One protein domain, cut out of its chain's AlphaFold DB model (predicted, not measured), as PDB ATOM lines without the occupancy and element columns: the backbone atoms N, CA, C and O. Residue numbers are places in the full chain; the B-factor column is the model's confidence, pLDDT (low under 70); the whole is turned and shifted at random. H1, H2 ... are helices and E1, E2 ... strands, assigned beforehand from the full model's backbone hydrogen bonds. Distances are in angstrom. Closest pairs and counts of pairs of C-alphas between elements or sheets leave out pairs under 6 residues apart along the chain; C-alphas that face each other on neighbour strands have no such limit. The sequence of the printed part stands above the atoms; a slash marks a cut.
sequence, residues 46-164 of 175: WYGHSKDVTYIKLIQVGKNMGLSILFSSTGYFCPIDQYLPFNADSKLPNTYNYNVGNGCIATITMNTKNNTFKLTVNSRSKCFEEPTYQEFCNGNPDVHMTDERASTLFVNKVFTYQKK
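Overview. This is residues 46 to 164 of the 175 residues of an uncharacterized protein of Neisseriaceae bacterium (UniProt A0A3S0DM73). Look for a closed barrel of eight strands, E1 to E8 in chain order round the ring, with the last strand, E8, fitting in beside the first, E1. The stretch between E7 and E8, with three short helices, lies toward one end of the barrel, and H2 stands where E4 and E5 part. The 119 printed residues hold seven strands, then H1, H2 and H3, then E8; neighbour strands are antiparallel, and the class is mostly strand. The whole is compact and rounded, with a radius of gyration of the C-alphas of 13.3 A and spans of 36 by 32 by 23 A.

Along the chain. Find C-alpha 46 at (0.408, -44.385, 3.066), where E1, residues 46 to 49, begins. E2, residues 54 to 61, runs 22.7 A; E3, residues 64 to 72, runs 25.0 A. E4, residues 75 to 88, is the longest strand at 29.7 A and bends by 76 degrees at residue 81. E5 is residues 95 to 101, E6 residues 104 to 111 and 22.9 A long, and E7 residues 116 to 121. Next come H1, residues 124 to 127, H2, residues 132 to 136, and H3, residues 150 to 153. E8, residues 158 to 163, ends at C-alpha 163, (3.863, -45.512, 7.341).

Arrangement. E1 to E7 form a meander, each strand the antiparallel neighbour of the one before. Look at N 47 and O 56, 2.9 A, for the hairpin E1 and E2; N 59 and O 66, 2.9 A, for E2 and E3; N 65 and O 86, 2.9 A, for E3 and E4. E4 pairs with E5 over its residues 87 to 88, at 115 degrees between directions, with N 87 and O 97 2.8 A apart. E5 and E6 show N 98 and O 106 at 2.8 A, E6 and E7 N 109 and O 118 at 2.9 A. E8 closes the ring: N 117 and O 159 are 2.9 A apart toward E7, N 48 and O 160 2.9 A toward E1. H2 is on the barrel at the sheet's level, height 2.4 A; its closest C-alphas to E5 are Phe 136 and Val 100, 5.7 A. H2 and E4 are near each other, with 8 pairs of C-alphas within 10 A. H1 is on the barrel, over none of its strands; the C-alphas of Cys 127 and Cys 104 of E6, the closest, are 5.0 A apart. H3 is only just on the barrel, with 5 pairs of C-alphas within 10 A. The O i to N i+4 pair of H2 is within hydrogen-bond range; H1 and H3 are too short for one.

Size, cuts and confidence. The C-alphas farthest apart, of Lys 113 and Asp 142, are 37.9 A apart. The printed part has no cut; H2 to H3, residues 137 to 149, is the long link. The mean pLDDT of the printed part is 75.2; residues 50 to 54, 68 to 83, 129 to 150 and 164 are under 70.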
ATOM      1  N   TRP A  46       0.587 -45.792   3.393       81.00
ATOM      2  CA  TRP A  46       0.408 -44.385   3.066       81.00
ATOM      3  C   TRP A  46       1.656 -43.776   2.462       81.00
ATOM      4  O   TRP A  46       2.770 -43.927   2.971       81.00
ATOM      5  N   TYR A  47       1.437 -43.014   1.404       85.00
ATOM      6  CA  TYR A  47       2.449 -42.208   0.761       85.00
ATOM      7  C   TYR A  47       2.007 -40.748   0.762       85.00
ATOM      8  O   TYR A  47       0.879 -40.437   0.391       85.00
ATOM      9  N   GLY A  48       2.905 -39.856   1.163       82.06
ATOM     10  CA  GLY A  48       2.642 -38.423   1.280       82.06
ATOM     11  C   GLY A  48       3.496 -37.588   0.330       82.06
ATOM     12  O   GLY A  48       4.619 -37.981  -0.007       82.06
ATOM     13  N   HIS A  49       2.982 -36.430  -0.079       78.00
ATOM     14  CA  HIS A  49       3.726 -35.398  -0.801       78.00
ATOM     15  C   HIS A  49       3.801 -34.105   0.021       78.00
ATOM     16  O   HIS A  49       2.775 -33.469   0.269       78.00
ATOM     17  N   SER A  50       5.026 -33.683   0.377       63.75
ATOM     18  CA  SER A  50       5.311 -32.585   1.327       63.75
ATOM     19  C   SER A  50       4.647 -32.799   2.701       63.75
ATOM     20  O   SER A  50       3.965 -33.800   2.896       63.75
ATOM     21  N   LYS A  51       4.904 -31.934   3.692       56.34
ATOM     22  CA  LYS A  51       4.376 -32.145   5.054       56.34
ATOM     23  C   LYS A  51       2.844 -32.072   5.129       56.34
ATOM     24  O   LYS A  51       2.278 -32.743   5.980       56.34
ATOM     25  N   ASP A  52       2.198 -31.359   4.199       50.69
ATOM     26  CA  ASP A  52       0.796 -30.972   4.383       50.69
ATOM     27  C   ASP A  52      -0.110 -31.197   3.160       50.69
ATOM     28  O   ASP A  52      -1.313 -31.045   3.278       50.69
ATOM     29  N   VAL A  53       0.373 -31.536   1.959       57.56
ATOM     30  CA  VAL A  53      -0.464 -31.269   0.765       57.56
ATOM     31  C   VAL A  53      -1.239 -32.468   0.228       57.56
ATOM     32  O   VAL A  53      -2.385 -32.254  -0.152       57.56
ATOM     33  N   THR A  54      -0.720 -33.706   0.248       67.81
ATOM     34  CA  THR A  54      -1.513 -34.851  -0.242       67.81
ATOM     35  C   THR A  54      -1.091 -36.212   0.330       67.81
ATOM     36  O   THR A  54       0.102 -36.521   0.282       67.81
ATOM     37  N   TYR A  55      -2.034 -37.067   0.762       73.31
ATOM     38  CA  TYR A  55      -1.781 -38.484   1.094       73.31
ATOM     39  C   TYR A  55      -2.562 -39.444   0.196       73.31
ATOM     40  O   TYR A  55      -3.746 -39.241  -0.062       73.31
ATOM     41  N   ILE A  56      -1.892 -40.511  -0.251       80.00
ATOM     42  CA  ILE A  56      -2.466 -41.585  -1.065       80.00
ATOM     43  C   ILE A  56      -2.125 -42.937  -0.439       80.00
ATOM     44  O   ILE A  56      -0.956 -43.223  -0.161       80.00
ATOM     45  N   LYS A  57      -3.138 -43.786  -0.247       80.88
ATOM     46  CA  LYS A  57      -2.957 -45.167   0.218       80.88
ATOM     47  C   LYS A  57      -2.869 -46.123  -0.964       80.88
ATOM     48  O   LYS A  57      -3.772 -46.163  -1.802       80.88
ATOM     49  N   LEU A  58      -1.797 -46.913  -0.987       83.94
ATOM     50  CA  LEU A  58      -1.586 -47.993  -1.947       83.94
ATOM     51  C   LEU A  58      -1.611 -49.343  -1.233       83.94
ATOM     52  O   LEU A  58      -0.952 -49.520  -0.209       83.94
ATOM     53  N   ILE A  59      -2.308 -50.314  -1.810       80.38
ATOM     54  CA  ILE A  59      -2.353 -51.695  -1.322       80.38
ATOM     55  C   ILE A  59      -1.916 -52.661  -2.422       80.38
ATOM     56  O   ILE A  59      -2.241 -52.476  -3.594       80.38
ATOM     57  N   GLN A  60      -1.151 -53.690  -2.063       79.88
ATOM     58  CA  GLN A  60      -0.776 -54.747  -2.998       79.88
ATOM     59  C   GLN A  60      -1.902 -55.777  -3.094       79.88
ATOM     60  O   GLN A  60      -2.332 -56.334  -2.089       79.88
ATOM     61  N   VAL A  61      -2.334 -56.068  -4.322       76.31
ATOM     62  CA  VAL A  61      -3.362 -57.072  -4.619       76.31
ATOM     63  C   VAL A  61      -2.776 -58.063  -5.621       76.31
ATOM     64  O   VAL A  61      -2.786 -57.846  -6.835       76.31
ATOM     65  N   GLY A  62      -2.171 -59.141  -5.116       76.44
ATOM     66  CA  GLY A  62      -1.391 -60.067  -5.940       76.44
ATOM     67  C   GLY A  62      -0.207 -59.360  -6.614       76.44
ATOM     68  O   GLY A  62       0.692 -58.866  -5.935       76.44
ATOM     69  N   LYS A  63      -0.202 -59.310  -7.954       79.06
ATOM     70  CA  LYS A  63       0.780 -58.540  -8.747       79.06
ATOM     71  C   LYS A  63       0.337 -57.104  -9.035       79.06
ATOM     72  O   LYS A  63       1.138 -56.352  -9.568       79.06
ATOM     73  N   ASN A  64      -0.906 -56.752  -8.725       83.44
ATOM     74  CA  ASN A  64      -1.520 -55.465  -9.029       83.44
ATOM     75  C   ASN A  64      -1.520 -54.548  -7.799       83.44
ATOM     76  O   ASN A  64      -1.045 -54.909  -6.717       83.44
ATOM     77  N   MET A  65      -2.063 -53.350  -7.982       83.00
ATOM     78  CA  MET A  65      -2.154 -52.309  -6.971       83.00
ATOM     79  C   MET A  65      -3.599 -51.830  -6.837       83.00
ATOM     80  O   MET A  65      -4.266 -51.592  -7.837       83.00
ATOM     81  N   GLY A  66      -4.069 -51.673  -5.605       80.50
ATOM     82  CA  GLY A  66      -5.284 -50.926  -5.293       80.50
ATOM     83  C   GLY A  66      -4.925 -49.532  -4.783       80.50
ATOM     84  O   GLY A  66      -4.037 -49.403  -3.936       80.50
ATOM     85  N   LEU A  67      -5.601 -48.498  -5.284       79.38
ATOM     86  CA  LEU A  67      -5.494 -47.120  -4.790       79.38
ATOM     87  C   LEU A  67      -6.777 -46.738  -4.051       79.38
ATOM     88  O   LEU A  67      -7.851 -46.878  -4.619       79.38
ATOM     89  N   SER A  68      -6.662 -46.271  -2.803       65.12
ATOM     90  CA  SER A  68      -7.821 -46.142  -1.902       65.12
ATOM     91  C   SER A  68      -8.355 -44.742  -1.666       65.12
ATOM     92  O   SER A  68      -9.540 -44.651  -1.427       65.12
ATOM     93  N   ILE A  69      -7.526 -43.694  -1.557       63.72
ATOM     94  CA  ILE A  69      -7.974 -42.343  -1.146       63.72
ATOM     95  C   ILE A  69      -6.957 -41.294  -1.617       63.72
ATOM     96  O   ILE A  69      -5.757 -41.579  -1.627       63.72
ATOM     97  N   LEU A  70      -7.429 -40.085  -1.948       60.75
ATOM     98  CA  LEU A  70      -6.616 -38.871  -2.061       60.75
ATOM     99  C   LEU A  70      -7.042 -37.831  -1.007       60.75
ATOM    100  O   LEU A  70      -8.112 -37.228  -1.100       60.75
ATOM    101  N   PHE A  71      -6.186 -37.620  -0.009       57.84
ATOM    102  CA  PHE A  71      -6.338 -36.585   1.022       57.84
ATOM    103  C   PHE A  71      -5.518 -35.357   0.698       57.84
ATOM    104  O   PHE A  71      -4.475 -35.507   0.080       57.84
ATOM    105  N   SER A  72      -5.893 -34.204   1.246       58.59
ATOM    106  CA  SER A  72      -5.020 -33.042   1.440       58.59
ATOM    107  C   SER A  72      -5.165 -32.447   2.837       58.59
ATOM    108  O   SER A  72      -6.114 -32.783   3.543       58.59
ATOM    109  N   SER A  73      -4.288 -31.511   3.223       53.62
ATOM    110  CA  SER A  73      -4.465 -30.706   4.453       53.62
ATOM    111  C   SER A  73      -5.778 -29.934   4.508       53.62
ATOM    112  O   SER A  73      -6.186 -29.532   5.592       53.62
ATOM    113  N   THR A  74      -6.437 -29.706   3.372       51.81
ATOM    114  CA  THR A  74      -7.707 -28.978   3.307       51.81
ATOM    115  C   THR A  74      -8.927 -29.900   3.280       51.81
ATOM    116  O   THR A  74     -10.042 -29.406   3.154       51.81
ATOM    117  N   GLY A  75      -8.735 -31.221   3.388       55.16
ATOM    118  CA  GLY A  75      -9.802 -32.226   3.386       55.16
ATOM    119  C   GLY A  75      -9.667 -33.279   2.280       55.16
ATOM    120  O   GLY A  75      -8.649 -33.364   1.581       55.16
ATOM    121  N   TYR A  76     -10.704 -34.108   2.139       56.94
ATOM    122  CA  TYR A  76     -10.805 -35.146   1.113       56.94
ATOM    123  C   TYR A  76     -11.093 -34.527  -0.255       56.94
ATOM    124  O   TYR A  76     -12.078 -33.813  -0.420       56.94
ATOM    125  N   PHE A  77     -10.259 -34.839  -1.247       57.25
ATOM    126  CA  PHE A  77     -10.477 -34.394  -2.629       57.25
ATOM    127  C   PHE A  77     -11.122 -35.460  -3.508       57.25
ATOM    128  O   PHE A  77     -11.685 -35.133  -4.541       57.25
ATOM    129  N   CYS A  78     -10.992 -36.733  -3.142       62.69
ATOM    130  CA  CYS A  78     -11.489 -37.853  -3.930       62.69
ATOM    131  C   CYS A  78     -11.695 -39.037  -2.973       62.69
ATOM    132  O   CYS A  78     -10.768 -39.839  -2.783       62.69
ATOM    133  N   PRO A  79     -12.840 -39.090  -2.266       59.81
ATOM    134  CA  PRO A  79     -13.227 -40.283  -1.530       59.81
ATOM    135  C   PRO A  79     -13.440 -41.400  -2.553       59.81
ATOM    136  O   PRO A  79     -14.222 -41.264  -3.488       59.81
ATOM    137  N   ILE A  80     -12.664 -42.468  -2.424       63.16
ATOM    138  CA  ILE A  80     -12.749 -43.631  -3.297       63.16
ATOM    139  C   ILE A  80     -13.285 -44.755  -2.412       63.16
ATOM    140  O   ILE A  80     -12.557 -45.342  -1.613       63.16
ATOM    141  N   ASP A  81     -14.583 -45.023  -2.539       56.66
ATOM    142  CA  ASP A  81     -15.278 -46.018  -1.709       56.66
ATOM    143  C   ASP A  81     -14.839 -47.457  -2.031       56.66
ATOM    144  O   ASP A  81     -15.030 -48.376  -1.237       56.66
ATOM    145  N   GLN A  82     -14.237 -47.666  -3.209       62.03
ATOM    146  CA  GLN A  82     -13.688 -48.943  -3.661       62.03
ATOM    147  C   GLN A  82     -12.330 -48.726  -4.321       62.03
ATOM    148  O   GLN A  82     -12.213 -47.906  -5.226       62.03
ATOM    149  N   TYR A  83     -11.306 -49.483  -3.914       69.44
ATOM    150  CA  TYR A  83      -9.954 -49.310  -4.450       69.44
ATOM    151  C   TYR A  83      -9.918 -49.350  -5.984       69.44
ATOM    152  O   TYR A  83     -10.376 -50.316  -6.595       69.44
ATOM    153  N   LEU A  84      -9.264 -48.366  -6.607       77.44
ATOM    154  CA  LEU A  84      -9.045 -48.365  -8.054       77.44
ATOM    155  C   LEU A  84      -8.001 -49.435  -8.425       77.44
ATOM    156  O   LEU A  84      -6.879 -49.385  -7.902       77.44
ATOM    157  N   PRO A  85      -8.319 -50.390  -9.321       84.19
ATOM    158  CA  PRO A  85      -7.429 -51.496  -9.660       84.19
ATOM    159  C   PRO A  85      -6.401 -51.092 -10.727       84.19
ATOM    160  O   PRO A  85      -6.627 -51.179 -11.935       84.19
ATOM    161  N   PHE A  86      -5.216 -50.701 -10.274       88.25
ATOM    162  CA  PHE A  86      -4.047 -50.471 -11.113       88.25
ATOM    163  C   PHE A  86      -3.371 -51.806 -11.471       88.25
ATOM    164  O   PHE A  86      -2.774 -52.485 -10.632       88.25
ATOM    165  N   ASN A  87      -3.435 -52.181 -12.747       90.25
ATOM    166  CA  ASN A  87      -2.889 -53.438 -13.256       90.25
ATOM    167  C   ASN A  87      -1.402 -53.307 -13.583       90.25
ATOM    168  O   ASN A  87      -1.007 -52.351 -14.252       90.25
ATOM    169  N   ALA A  88      -0.584 -54.271 -13.159       88.19
ATOM    170  CA  ALA A  88       0.843 -54.269 -13.466       88.19
ATOM    171  C   ALA A  88       1.101 -54.351 -14.975       88.19
ATOM    172  O   ALA A  88       0.540 -55.190 -15.684       88.19
ATOM    173  N   ASP A  89       2.003 -53.503 -15.453       87.50
ATOM    174  CA  ASP A  89       2.497 -53.549 -16.818       87.50
ATOM    175  C   ASP A  89       3.477 -54.722 -16.970       87.50
ATOM    176  O   ASP A  89       4.484 -54.825 -16.267       87.50
ATOM    177  N   SER A  90       3.181 -55.637 -17.893       83.38
ATOM    178  CA  SER A  90       4.012 -56.822 -18.132       83.38
ATOM    179  C   SER A  90       5.341 -56.507 -18.825       83.38
ATOM    180  O   SER A  90       6.254 -57.333 -18.790       83.38
ATOM    181  N   LYS A  91       5.456 -55.333 -19.454       88.06
ATOM    182  CA  LYS A  91       6.636 -54.878 -20.199       88.06
ATOM    183  C   LYS A  91       7.473 -53.894 -19.394       88.06
ATOM    184  O   LYS A  91       8.694 -53.876 -19.541       88.06
ATOM    185  N   LEU A  92       6.830 -53.069 -18.567       85.62
ATOM    186  CA  LEU A  92       7.492 -52.053 -17.756       85.62
ATOM    187  C   LEU A  92       7.493 -52.460 -16.277       85.62
ATOM    188  O   LEU A  92       6.458 -52.378 -15.614       85.62
ATOM    189  N   PRO A  93       8.648 -52.865 -15.718       82.00
ATOM    190  CA  PRO A  93       8.708 -53.244 -14.316       82.00
ATOM    191  C   PRO A  93       8.328 -52.055 -13.428       82.00
ATOM    192  O   PRO A  93       8.760 -50.930 -13.674       82.00
ATOM    193  N   ASN A  94       7.576 -52.326 -12.358       88.06
ATOM    194  CA  ASN A  94       7.134 -51.341 -11.361       88.06
ATOM    195  C   ASN A  94       6.155 -50.271 -11.880       88.06
ATOM    196  O   ASN A  94       5.926 -49.276 -11.190       88.06
ATOM    197  N   THR A  95       5.573 -50.474 -13.059       92.69
ATOM    198  CA  THR A  95       4.539 -49.606 -13.624       92.69
ATOM    199  C   THR A  95       3.183 -50.287 -13.517       92.69
ATOM    200  O   THR A  95       3.066 -51.488 -13.752       92.69
ATOM    201  N   TYR A  96       2.159 -49.513 -13.174       92.81
ATOM    202  CA  TYR A  96       0.792 -49.985 -13.042       92.81
ATOM    203  C   TYR A  96      -0.151 -49.010 -13.733       92.81
ATOM    204  O   TYR A  96       0.011 -47.800 -13.589       92.81
ATOM    205  N   ASN A  97      -1.134 -49.521 -14.466       92.69
ATOM    206  CA  ASN A  97      -2.054 -48.716 -15.260       92.69
ATOM    207  C   ASN A  97      -3.503 -48.973 -14.847       92.69
ATOM    208  O   ASN A  97      -3.908 -50.119 -14.646       92.69
ATOM    209  N   TYR A  98      -4.288 -47.907 -14.787       88.94
ATOM    210  CA  TYR A  98      -5.728 -47.933 -14.597       88.94
ATOM    211  C   TYR A  98      -6.383 -47.184 -15.760       88.94
ATOM    212  O   TYR A  98      -6.048 -46.030 -16.039       88.94
ATOM    213  N   ASN A  99      -7.269 -47.869 -16.484       88.19
ATOM    214  CA  ASN A  99      -8.087 -47.238 -17.513       88.19
ATOM    215  C   ASN A  99      -9.291 -46.616 -16.815       88.19
ATOM    216  O   ASN A  99     -10.153 -47.345 -16.336       88.19
ATOM    217  N   VAL A 100      -9.293 -45.289 -16.729       79.44
ATOM    218  CA  VAL A 100     -10.312 -44.534 -15.996       79.44
ATOM    219  C   VAL A 100     -11.623 -44.530 -16.780       79.44
ATOM    220  O   VAL A 100     -12.676 -44.739 -16.200       79.44
ATOM    221  N   GLY A 101     -11.525 -44.356 -18.101       77.94
ATOM    222  CA  GLY A 101     -12.656 -44.145 -19.003       77.94
ATOM    223  C   GLY A 101     -12.375 -43.008 -19.986       77.94
ATOM    224  O   GLY A 101     -11.392 -42.281 -19.850       77.94
ATOM    225  N   ASN A 102     -13.165 -42.913 -21.061       78.94
ATOM    226  CA  ASN A 102     -13.053 -41.870 -22.098       78.94
ATOM    227  C   ASN A 102     -11.625 -41.649 -22.675       78.94
ATOM    228  O   ASN A 102     -11.212 -40.546 -23.036       78.94
ATOM    229  N   GLY A 103     -10.821 -42.718 -22.739       83.25
ATOM    230  CA  GLY A 103      -9.433 -42.666 -23.210       83.25
ATOM    231  C   GLY A 103      -8.429 -42.069 -22.216       83.25
ATOM    232  O   GLY A 103      -7.266 -41.878 -22.585       83.25
ATOM    233  N   CYS A 104      -8.834 -41.792 -20.977       85.62
ATOM    234  CA  CYS A 104      -7.938 -41.458 -19.881       85.62
ATOM    235  C   CYS A 104      -7.272 -42.714 -19.311       85.62
ATOM    236  O   CYS A 104      -7.927 -43.683 -18.924       85.62
ATOM    237  N   ILE A 105      -5.944 -42.669 -19.215       89.88
ATOM    238  CA  ILE A 105      -5.147 -43.705 -18.561       89.88
ATOM    239  C   ILE A 105      -4.357 -43.045 -17.443       89.88
ATOM    240  O   ILE A 105      -3.530 -42.163 -17.695       89.88
ATOM    241  N   ALA A 106      -4.604 -43.504 -16.221       89.38
ATOM    242  CA  ALA A 106      -3.796 -43.186 -15.063       89.38
ATOM    243  C   ALA A 106      -2.695 -44.236 -14.904       89.38
ATOM    244  O   ALA A 106      -2.929 -45.439 -15.014       89.38
ATOM    245  N   THR A 107      -1.484 -43.780 -14.613       93.44
ATOM    246  CA  THR A 107      -0.298 -44.625 -14.486       93.44
ATOM    247  C   THR A 107       0.415 -44.313 -13.185       93.44
ATOM    248  O   THR A 107       0.766 -43.164 -12.925       93.44
ATOM    249  N   ILE A 108       0.680 -45.343 -12.387       93.19
ATOM    250  CA  ILE A 108       1.548 -45.268 -11.215       93.19
ATOM    251  C   ILE A 108       2.881 -45.912 -11.563       93.19
ATOM    252  O   ILE A 108       2.941 -47.062 -11.995       93.19
ATOM    253  N   THR A 109       3.967 -45.182 -11.332       94.38
ATOM    254  CA  THR A 109       5.326 -45.718 -11.430       94.38
ATOM    255  C   THR A 109       5.956 -45.751 -10.048       94.38
ATOM    256  O   THR A 109       6.138 -44.707  -9.416       94.38
ATOM    257  N   MET A 110       6.313 -46.949  -9.586       92.88
ATOM    258  CA  MET A 110       6.971 -47.162  -8.300       92.88
ATOM    259  C   MET A 110       8.491 -47.056  -8.436       92.88
ATOM    260  O   MET A 110       9.112 -47.698  -9.283       92.88
ATOM    261  N   ASN A 111       9.115 -46.321  -7.521       91.69
ATOM    262  CA  ASN A 111      10.538 -46.421  -7.242       91.69
ATOM    263  C   ASN A 111      10.728 -47.224  -5.951       91.69
ATOM    264  O   ASN A 111      10.667 -46.704  -4.833       91.69
ATOM    265  N   THR A 112      10.979 -48.516  -6.125       85.00
ATOM    266  CA  THR A 112      11.103 -49.481  -5.028       85.00
ATOM    267  C   THR A 112      12.349 -49.268  -4.174       85.00
ATOM    268  O   THR A 112      12.345 -49.630  -3.002       85.00
ATOM    269  N   LYS A 113      13.398 -48.628  -4.712       87.50
ATOM    270  CA  LYS A 113      14.631 -48.342  -3.960       87.50
ATOM    271  C   LYS A 113      14.381 -47.358  -2.822       87.50
ATOM    272  O   LYS A 113      14.894 -47.545  -1.725       87.50
ATOM    273  N   ASN A 114      13.552 -46.347  -3.081       87.75
ATOM    274  CA  ASN A 114      13.307 -45.256  -2.138       87.75
ATOM    275  C   ASN A 114      11.894 -45.302  -1.540       87.75
ATOM    276  O   ASN A 114      11.528 -44.407  -0.786       87.75
ATOM    277  N   ASN A 115      11.104 -46.334  -1.861       88.50
ATOM    278  CA  ASN A 115       9.689 -46.440  -1.501       88.50
ATOM    279  C   ASN A 115       8.921 -45.160  -1.854       88.50
ATOM    280  O   ASN A 115       8.212 -44.594  -1.023       88.50
ATOM    281  N   THR A 116       9.081 -44.698  -3.092       91.56
ATOM    282  CA  THR A 116       8.323 -43.565  -3.620       91.56
ATOM    283  C   THR A 116       7.505 -43.987  -4.828       91.56
ATOM    284  O   THR A 116       7.766 -45.029  -5.433       91.56
ATOM    285  N   PHE A 117       6.518 -43.180  -5.193       92.31
ATOM    286  CA  PHE A 117       5.814 -43.343  -6.455       92.31
ATOM    287  C   PHE A 117       5.505 -42.004  -7.105       92.31
ATOM    288  O   PHE A 117       5.574 -40.948  -6.472       92.31
ATOM    289  N   LYS A 118       5.159 -42.067  -8.389       92.38
ATOM    290  CA  LYS A 118       4.600 -40.948  -9.139       92.38
ATOM    291  C   LYS A 118       3.341 -41.396  -9.873       92.38
ATOM    292  O   LYS A 118       3.392 -42.391 -10.589       92.38
ATOM    293  N   LEU A 119       2.248 -40.661  -9.689       90.06
ATOM    294  CA  LEU A 119       1.020 -40.815 -10.467       90.06
ATOM    295  C   LEU A 119       1.082 -39.866 -11.664       90.06
ATOM    296  O   LEU A 119       1.357 -38.679 -11.506       90.06
ATOM    297  N   THR A 120       0.831 -40.363 -12.864       91.50
ATOM    298  CA  THR A 120       0.715 -39.565 -14.088       91.50
ATOM    299  C   THR A 120      -0.555 -39.935 -14.827       91.50
ATOM    300  O   THR A 120      -1.091 -41.019 -14.631       91.50
ATOM    301  N   VAL A 121      -1.004 -39.055 -15.713       89.19
ATOM    302  CA  VAL A 121      -2.075 -39.352 -16.664       89.19
ATOM    303  C   VAL A 121      -1.606 -39.061 -18.083       89.19
ATOM    304  O   VAL A 121      -0.736 -38.209 -18.282       89.19
ATOM    305  N   ASN A 122      -2.170 -39.753 -19.069       90.94
ATOM    306  CA  ASN A 122      -1.833 -39.553 -20.482       90.94
ATOM    307  C   ASN A 122      -2.274 -38.181 -21.030       90.94
ATOM    308  O   ASN A 122      -1.631 -37.646 -21.931       90.94
ATOM    309  N   SER A 123      -3.346 -37.596 -20.495       86.25
ATOM    310  CA  SER A 123      -3.800 -36.246 -20.832       86.25
ATOM    311  C   SER A 123      -4.610 -35.673 -19.678       86.25
ATOM    312  O   SER A 123      -5.621 -36.242 -19.285       86.25
ATOM    313  N   ARG A 124      -4.168 -34.537 -19.128       78.81
ATOM    314  CA  ARG A 124      -4.870 -33.899 -18.006       78.81
ATOM    315  C   ARG A 124      -6.234 -33.363 -18.424       78.81
ATOM    316  O   ARG A 124      -7.192 -33.632 -17.717       78.81
ATOM    317  N   SER A 125      -6.328 -32.721 -19.587       78.44
ATOM    318  CA  SER A 125      -7.612 -32.261 -20.121       78.44
ATOM    319  C   SER A 125      -8.612 -33.416 -20.237       78.44
ATOM    320  O   SER A 125      -9.682 -33.347 -19.662       78.44
ATOM    321  N   LYS A 126      -8.222 -34.562 -20.810       79.50
ATOM    322  CA  LYS A 126      -9.131 -35.721 -20.934       79.50
ATOM    323  C   LYS A 126      -9.504 -36.378 -19.601       79.50
ATOM    324  O   LYS A 126     -10.608 -36.894 -19.453       79.50
ATOM    325  N   CYS A 127      -8.563 -36.430 -18.662       77.00
ATOM    326  CA  CYS A 127      -8.733 -37.139 -17.393       77.00
ATOM    327  C   CYS A 127      -9.476 -36.338 -16.323       77.00
ATOM    328  O   CYS A 127      -9.997 -36.935 -15.387       77.00
ATOM    329  N   PHE A 128      -9.498 -35.011 -16.443       73.88
ATOM    330  CA  PHE A 128     -10.132 -34.106 -15.481       73.88
ATOM    331  C   PHE A 128     -11.239 -33.248 -16.124       73.88
ATOM    332  O   PHE A 128     -11.668 -32.258 -15.543       73.88
ATOM    333  N   GLU A 129     -11.710 -33.637 -17.314       69.44
ATOM    334  CA  GLU A 129     -13.006 -33.237 -17.875       69.44
ATOM    335  C   GLU A 129     -14.125 -34.085 -17.227       69.44
ATOM    336  O   GLU A 129     -13.947 -35.283 -16.977       69.44
ATOM    337  N   GLU A 130     -15.298 -33.498 -16.962       58.12
ATOM    338  CA  GLU A 130     -16.502 -34.295 -16.676       58.12
ATOM    339  C   GLU A 130     -16.899 -35.055 -17.951       58.12
ATOM    340  O   GLU A 130     -16.940 -34.431 -19.017       58.12
ATOM    341  N   PRO A 131     -17.175 -36.376 -17.920       61.84
ATOM    342  CA  PRO A 131     -17.498 -37.259 -16.783       61.84
ATOM    343  C   PRO A 131     -16.334 -38.121 -16.247       61.84
ATOM    344  O   PRO A 131     -16.493 -38.819 -15.246       61.84
ATOM    345  N   THR A 132     -15.161 -38.078 -16.880       60.34
ATOM    346  CA  THR A 132     -14.006 -38.941 -16.566       60.34
ATOM    347  C   THR A 132     -13.514 -38.769 -15.123       60.34
ATOM    348  O   THR A 132     -13.013 -39.706 -14.505       60.34
ATOM    349  N   TYR A 133     -13.678 -37.569 -14.559       63.22
ATOM    350  CA  TYR A 133     -13.358 -37.291 -13.160       63.22
ATOM    351  C   TYR A 133     -14.232 -38.076 -12.173       63.22
ATOM    352  O   TYR A 133     -13.712 -38.629 -11.204       63.22
ATOM    353  N   GLN A 134     -15.542 -38.161 -12.430       60.16
ATOM    354  CA  GLN A 134     -16.442 -38.941 -11.583       60.16
ATOM    355  C   GLN A 134     -16.000 -40.404 -11.600       60.16
ATOM    356  O   GLN A 134     -15.832 -40.995 -10.544       60.16
ATOM    357  N   GLU A 135     -15.669 -40.956 -12.767       65.31
ATOM    358  CA  GLU A 135     -15.134 -42.320 -12.890       65.31
ATOM    359  C   GLU A 135     -13.793 -42.508 -12.148       65.31
ATOM    360  O   GLU A 135     -13.546 -43.567 -11.566       65.31
ATOM    361  N   PHE A 136     -12.940 -41.477 -12.096       65.25
ATOM    362  CA  PHE A 136     -11.696 -41.500 -11.318       65.25
ATOM    363  C   PHE A 136     -11.940 -41.537  -9.803       65.25
ATOM    364  O   PHE A 136     -11.194 -42.197  -9.086       65.25
ATOM    365  N   CYS A 137     -12.991 -40.876  -9.318       65.94
ATOM    366  CA  CYS A 137     -13.401 -40.885  -7.911       65.94
ATOM    367  C   CYS A 137     -14.527 -41.888  -7.619       65.94
ATOM    368  O   CYS A 137     -15.324 -41.675  -6.710       65.94
ATOM    369  N   ASN A 138     -14.607 -42.978  -8.393       65.38
ATOM    370  CA  ASN A 138     -15.589 -44.054  -8.216       65.38
ATOM    371  C   ASN A 138     -17.063 -43.586  -8.197       65.38
ATOM    372  O   ASN A 138     -17.915 -44.158  -7.526       65.38
ATOM    373  N   GLY A 139     -17.366 -42.536  -8.950       51.81
ATOM    374  CA  GLY A 139     -18.713 -42.043  -9.204       51.81
ATOM    375  C   GLY A 139     -19.287 -41.115  -8.139       51.81
ATOM    376  O   GLY A 139     -20.469 -40.807  -8.244       51.81
ATOM    377  N   ASN A 140     -18.515 -40.658  -7.142       53.78
ATOM    378  CA  ASN A 140     -19.057 -39.781  -6.102       53.78
ATOM    379  C   ASN A 140     -19.380 -38.370  -6.667       53.78
ATOM    380  O   ASN A 140     -18.458 -37.652  -7.071       53.78
ATOM    381  N   PRO A 141     -20.666 -37.963  -6.714       48.00
ATOM    382  CA  PRO A 141     -21.099 -36.698  -7.308       48.00
ATOM    383  C   PRO A 141     -20.981 -35.500  -6.350       48.00
ATOM    384  O   PRO A 141     -21.040 -34.361  -6.807       48.00
ATOM    385  N   ASP A 142     -20.791 -35.739  -5.047       47.34
ATOM    386  CA  ASP A 142     -20.726 -34.700  -4.002       47.34
ATOM    387  C   ASP A 142     -19.312 -34.124  -3.824       47.34
ATOM    388  O   ASP A 142     -19.051 -33.275  -2.968       47.34
ATOM    389  N   VAL A 143     -18.368 -34.577  -4.645       52.78
ATOM    390  CA  VAL A 143     -16.986 -34.126  -4.596       52.78
ATOM    391  C   VAL A 143     -16.886 -32.742  -5.233       52.78
ATOM    392  O   VAL A 143     -17.213 -32.561  -6.406       52.78
ATOM    393  N   HIS A 144     -16.375 -31.758  -4.485       52.25
ATOM    394  CA  HIS A 144     -15.946 -30.490  -5.074       52.25
ATOM    395  C   HIS A 144     -15.001 -30.787  -6.238       52.25
ATOM    396  O   HIS A 144     -13.965 -31.418  -6.035       52.25
ATOM    397  N   MET A 145     -15.393 -30.376  -7.450       52.88
ATOM    398  CA  MET A 145     -14.646 -30.616  -8.682       52.88
ATOM    399  C   MET A 145     -13.149 -30.412  -8.443       52.88
ATOM    400  O   MET A 145     -12.690 -29.287  -8.226       52.88
ATOM    401  N   THR A 146     -12.375 -31.496  -8.506       54.06
ATOM    402  CA  THR A 146     -10.936 -31.373  -8.700       54.06
ATOM    403  C   THR A 146     -10.762 -30.967 -10.156       54.06
ATOM    404  O   THR A 146     -10.673 -31.809 -11.048       54.06
ATOM    405  N   ASP A 147     -10.783 -29.665 -10.411       57.69
ATOM    406  CA  ASP A 147     -10.513 -29.132 -11.736       57.69
ATOM    407  C   ASP A 147      -9.081 -29.498 -12.189       57.69
ATOM    408  O   ASP A 147      -8.231 -30.001 -11.433       57.69
ATOM    409  N   GLU A 148      -8.765 -29.223 -13.457       63.72
ATOM    410  CA  GLU A 148      -7.411 -29.423 -13.973       63.72
ATOM    411  C   GLU A 148      -6.358 -28.727 -13.086       63.72
ATOM    412  O   GLU A 148      -5.231 -29.209 -12.963       63.72
ATOM    413  N   ARG A 149      -6.698 -27.638 -12.393       68.50
ATOM    414  CA  ARG A 149      -5.774 -26.928 -11.508       68.50
ATOM    415  C   ARG A 149      -5.486 -27.719 -10.231       68.50
ATOM    416  O   ARG A 149      -4.312 -27.863  -9.887       68.50
ATOM    417  N   ALA A 150      -6.484 -28.286  -9.567       67.88
ATOM    418  CA  ALA A 150      -6.306 -29.092  -8.362       67.88
ATOM    419  C   ALA A 150      -5.538 -30.396  -8.647       67.88
ATOM    420  O   ALA A 150      -4.705 -30.811  -7.838       67.88
ATOM    421  N   SER A 151      -5.660 -30.962  -9.858       72.19
ATOM    422  CA  SER A 151      -4.839 -32.121 -10.246       72.19
ATOM    423  C   SER A 151      -3.326 -31.851 -10.237       72.19
ATOM    424  O   SER A 151      -2.533 -32.789 -10.148       72.19
ATOM    425  N   THR A 152      -2.884 -30.581 -10.244       75.69
ATOM    426  CA  THR A 152      -1.452 -30.230 -10.118       75.69
ATOM    427  C   THR A 152      -0.853 -30.643  -8.774       75.69
ATOM    428  O   THR A 152       0.370 -30.750  -8.664       75.69
ATOM    429  N   LEU A 153      -1.688 -30.868  -7.758       73.81
ATOM    430  CA  LEU A 153      -1.264 -31.208  -6.402       73.81
ATOM    431  C   LEU A 153      -0.853 -32.677  -6.260       73.81
ATOM    432  O   LEU A 153      -0.162 -33.029  -5.305       73.81
ATOM    433  N   PHE A 154      -1.232 -33.532  -7.210       77.56
ATOM    434  CA  PHE A 154      -0.961 -34.968  -7.138       77.56
ATOM    435  C   PHE A 154      -0.487 -35.587  -8.455       77.56
ATOM    436  O   PHE A 154       0.319 -36.519  -8.437       77.56
ATOM    437  N   VAL A 155      -0.892 -35.058  -9.610       84.00
ATOM    438  CA  VAL A 155      -0.376 -35.526 -10.899       84.00
ATOM    439  C   VAL A 155       1.067 -35.067 -11.079       84.00
ATOM    440  O   VAL A 155       1.416 -33.902 -10.892       84.00
ATOM    441  N   ASN A 156       1.919 -36.003 -11.489       88.00
ATOM    442  CA  ASN A 156       3.353 -35.837 -11.702       88.00
ATOM    443  C   ASN A 156       4.121 -35.389 -10.440       88.00
ATOM    444  O   ASN A 156       5.245 -34.893 -10.543       88.00
ATOM    445  N   LYS A 157       3.547 -35.591  -9.246       87.56
ATOM    446  CA  LYS A 157       4.209 -35.368  -7.956       87.56
ATOM    447  C   LYS A 157       4.804 -36.659  -7.414       87.56
ATOM    448  O   LYS A 157       4.282 -37.746  -7.647       87.56
ATOM    449  N   VAL A 158       5.927 -36.528  -6.708       90.75
ATOM    450  CA  VAL A 158       6.584 -37.657  -6.043       90.75
ATOM    451  C   VAL A 158       6.005 -37.803  -4.646       90.75
ATOM    452  O   VAL A 158       6.100 -36.880  -3.836       90.75
ATOM    453  N   PHE A 159       5.450 -38.977  -4.381       88.75
ATOM    454  CA  PHE A 159       4.923 -39.373  -3.088       88.75
ATOM    455  C   PHE A 159       5.892 -40.331  -2.407       88.75
ATOM    456  O   PHE A 159       6.372 -41.276  -3.032       88.75
ATOM    457  N   THR A 160       6.169 -40.104  -1.129       89.94
ATOM    458  CA  THR A 160       7.109 -40.901  -0.335       89.94
ATOM    459  C   THR A 160       6.357 -41.677   0.726       89.94
ATOM    460  O   THR A 160       5.508 -41.106   1.409       89.94
ATOM    461  N   TYR A 161       6.689 -42.957   0.878       87.44
ATOM    462  CA  TYR A 161       6.130 -43.813   1.917       87.44
ATOM    463  C   TYR A 161       6.342 -43.200   3.306       87.44
ATOM    464  O   TYR A 161       7.472 -42.877   3.672       87.44
ATOM    465  N   GLN A 162       5.260 -43.063   4.068       78.81
ATOM    466  CA  GLN A 162       5.274 -42.481   5.409       78.81
ATOM    467  C   GLN A 162       5.138 -43.566   6.478       78.81
ATOM    468  O   GLN A 162       5.966 -43.642   7.383       78.81
ATOM    469  N   LYS A 163       4.120 -44.431   6.374       71.94
ATOM    470  CA  LYS A 163       3.863 -45.512   7.341       71.94
ATOM    471  C   LYS A 163       2.792 -46.500   6.861       71.94
ATOM    472  O   LYS A 163       2.003 -46.203   5.965       71.94
ATOM    473  N   LYS A 164       2.757 -47.668   7.510       59.84
ATOM    474  CA  LYS A 164       1.643 -48.627   7.492       59.84
ATOM    475  C   LYS A 164       0.703 -48.187   8.625       59.84
ATOM    476  O   LYS A 164       1.040 -48.429   9.775       59.84
TER     477      LYS A 164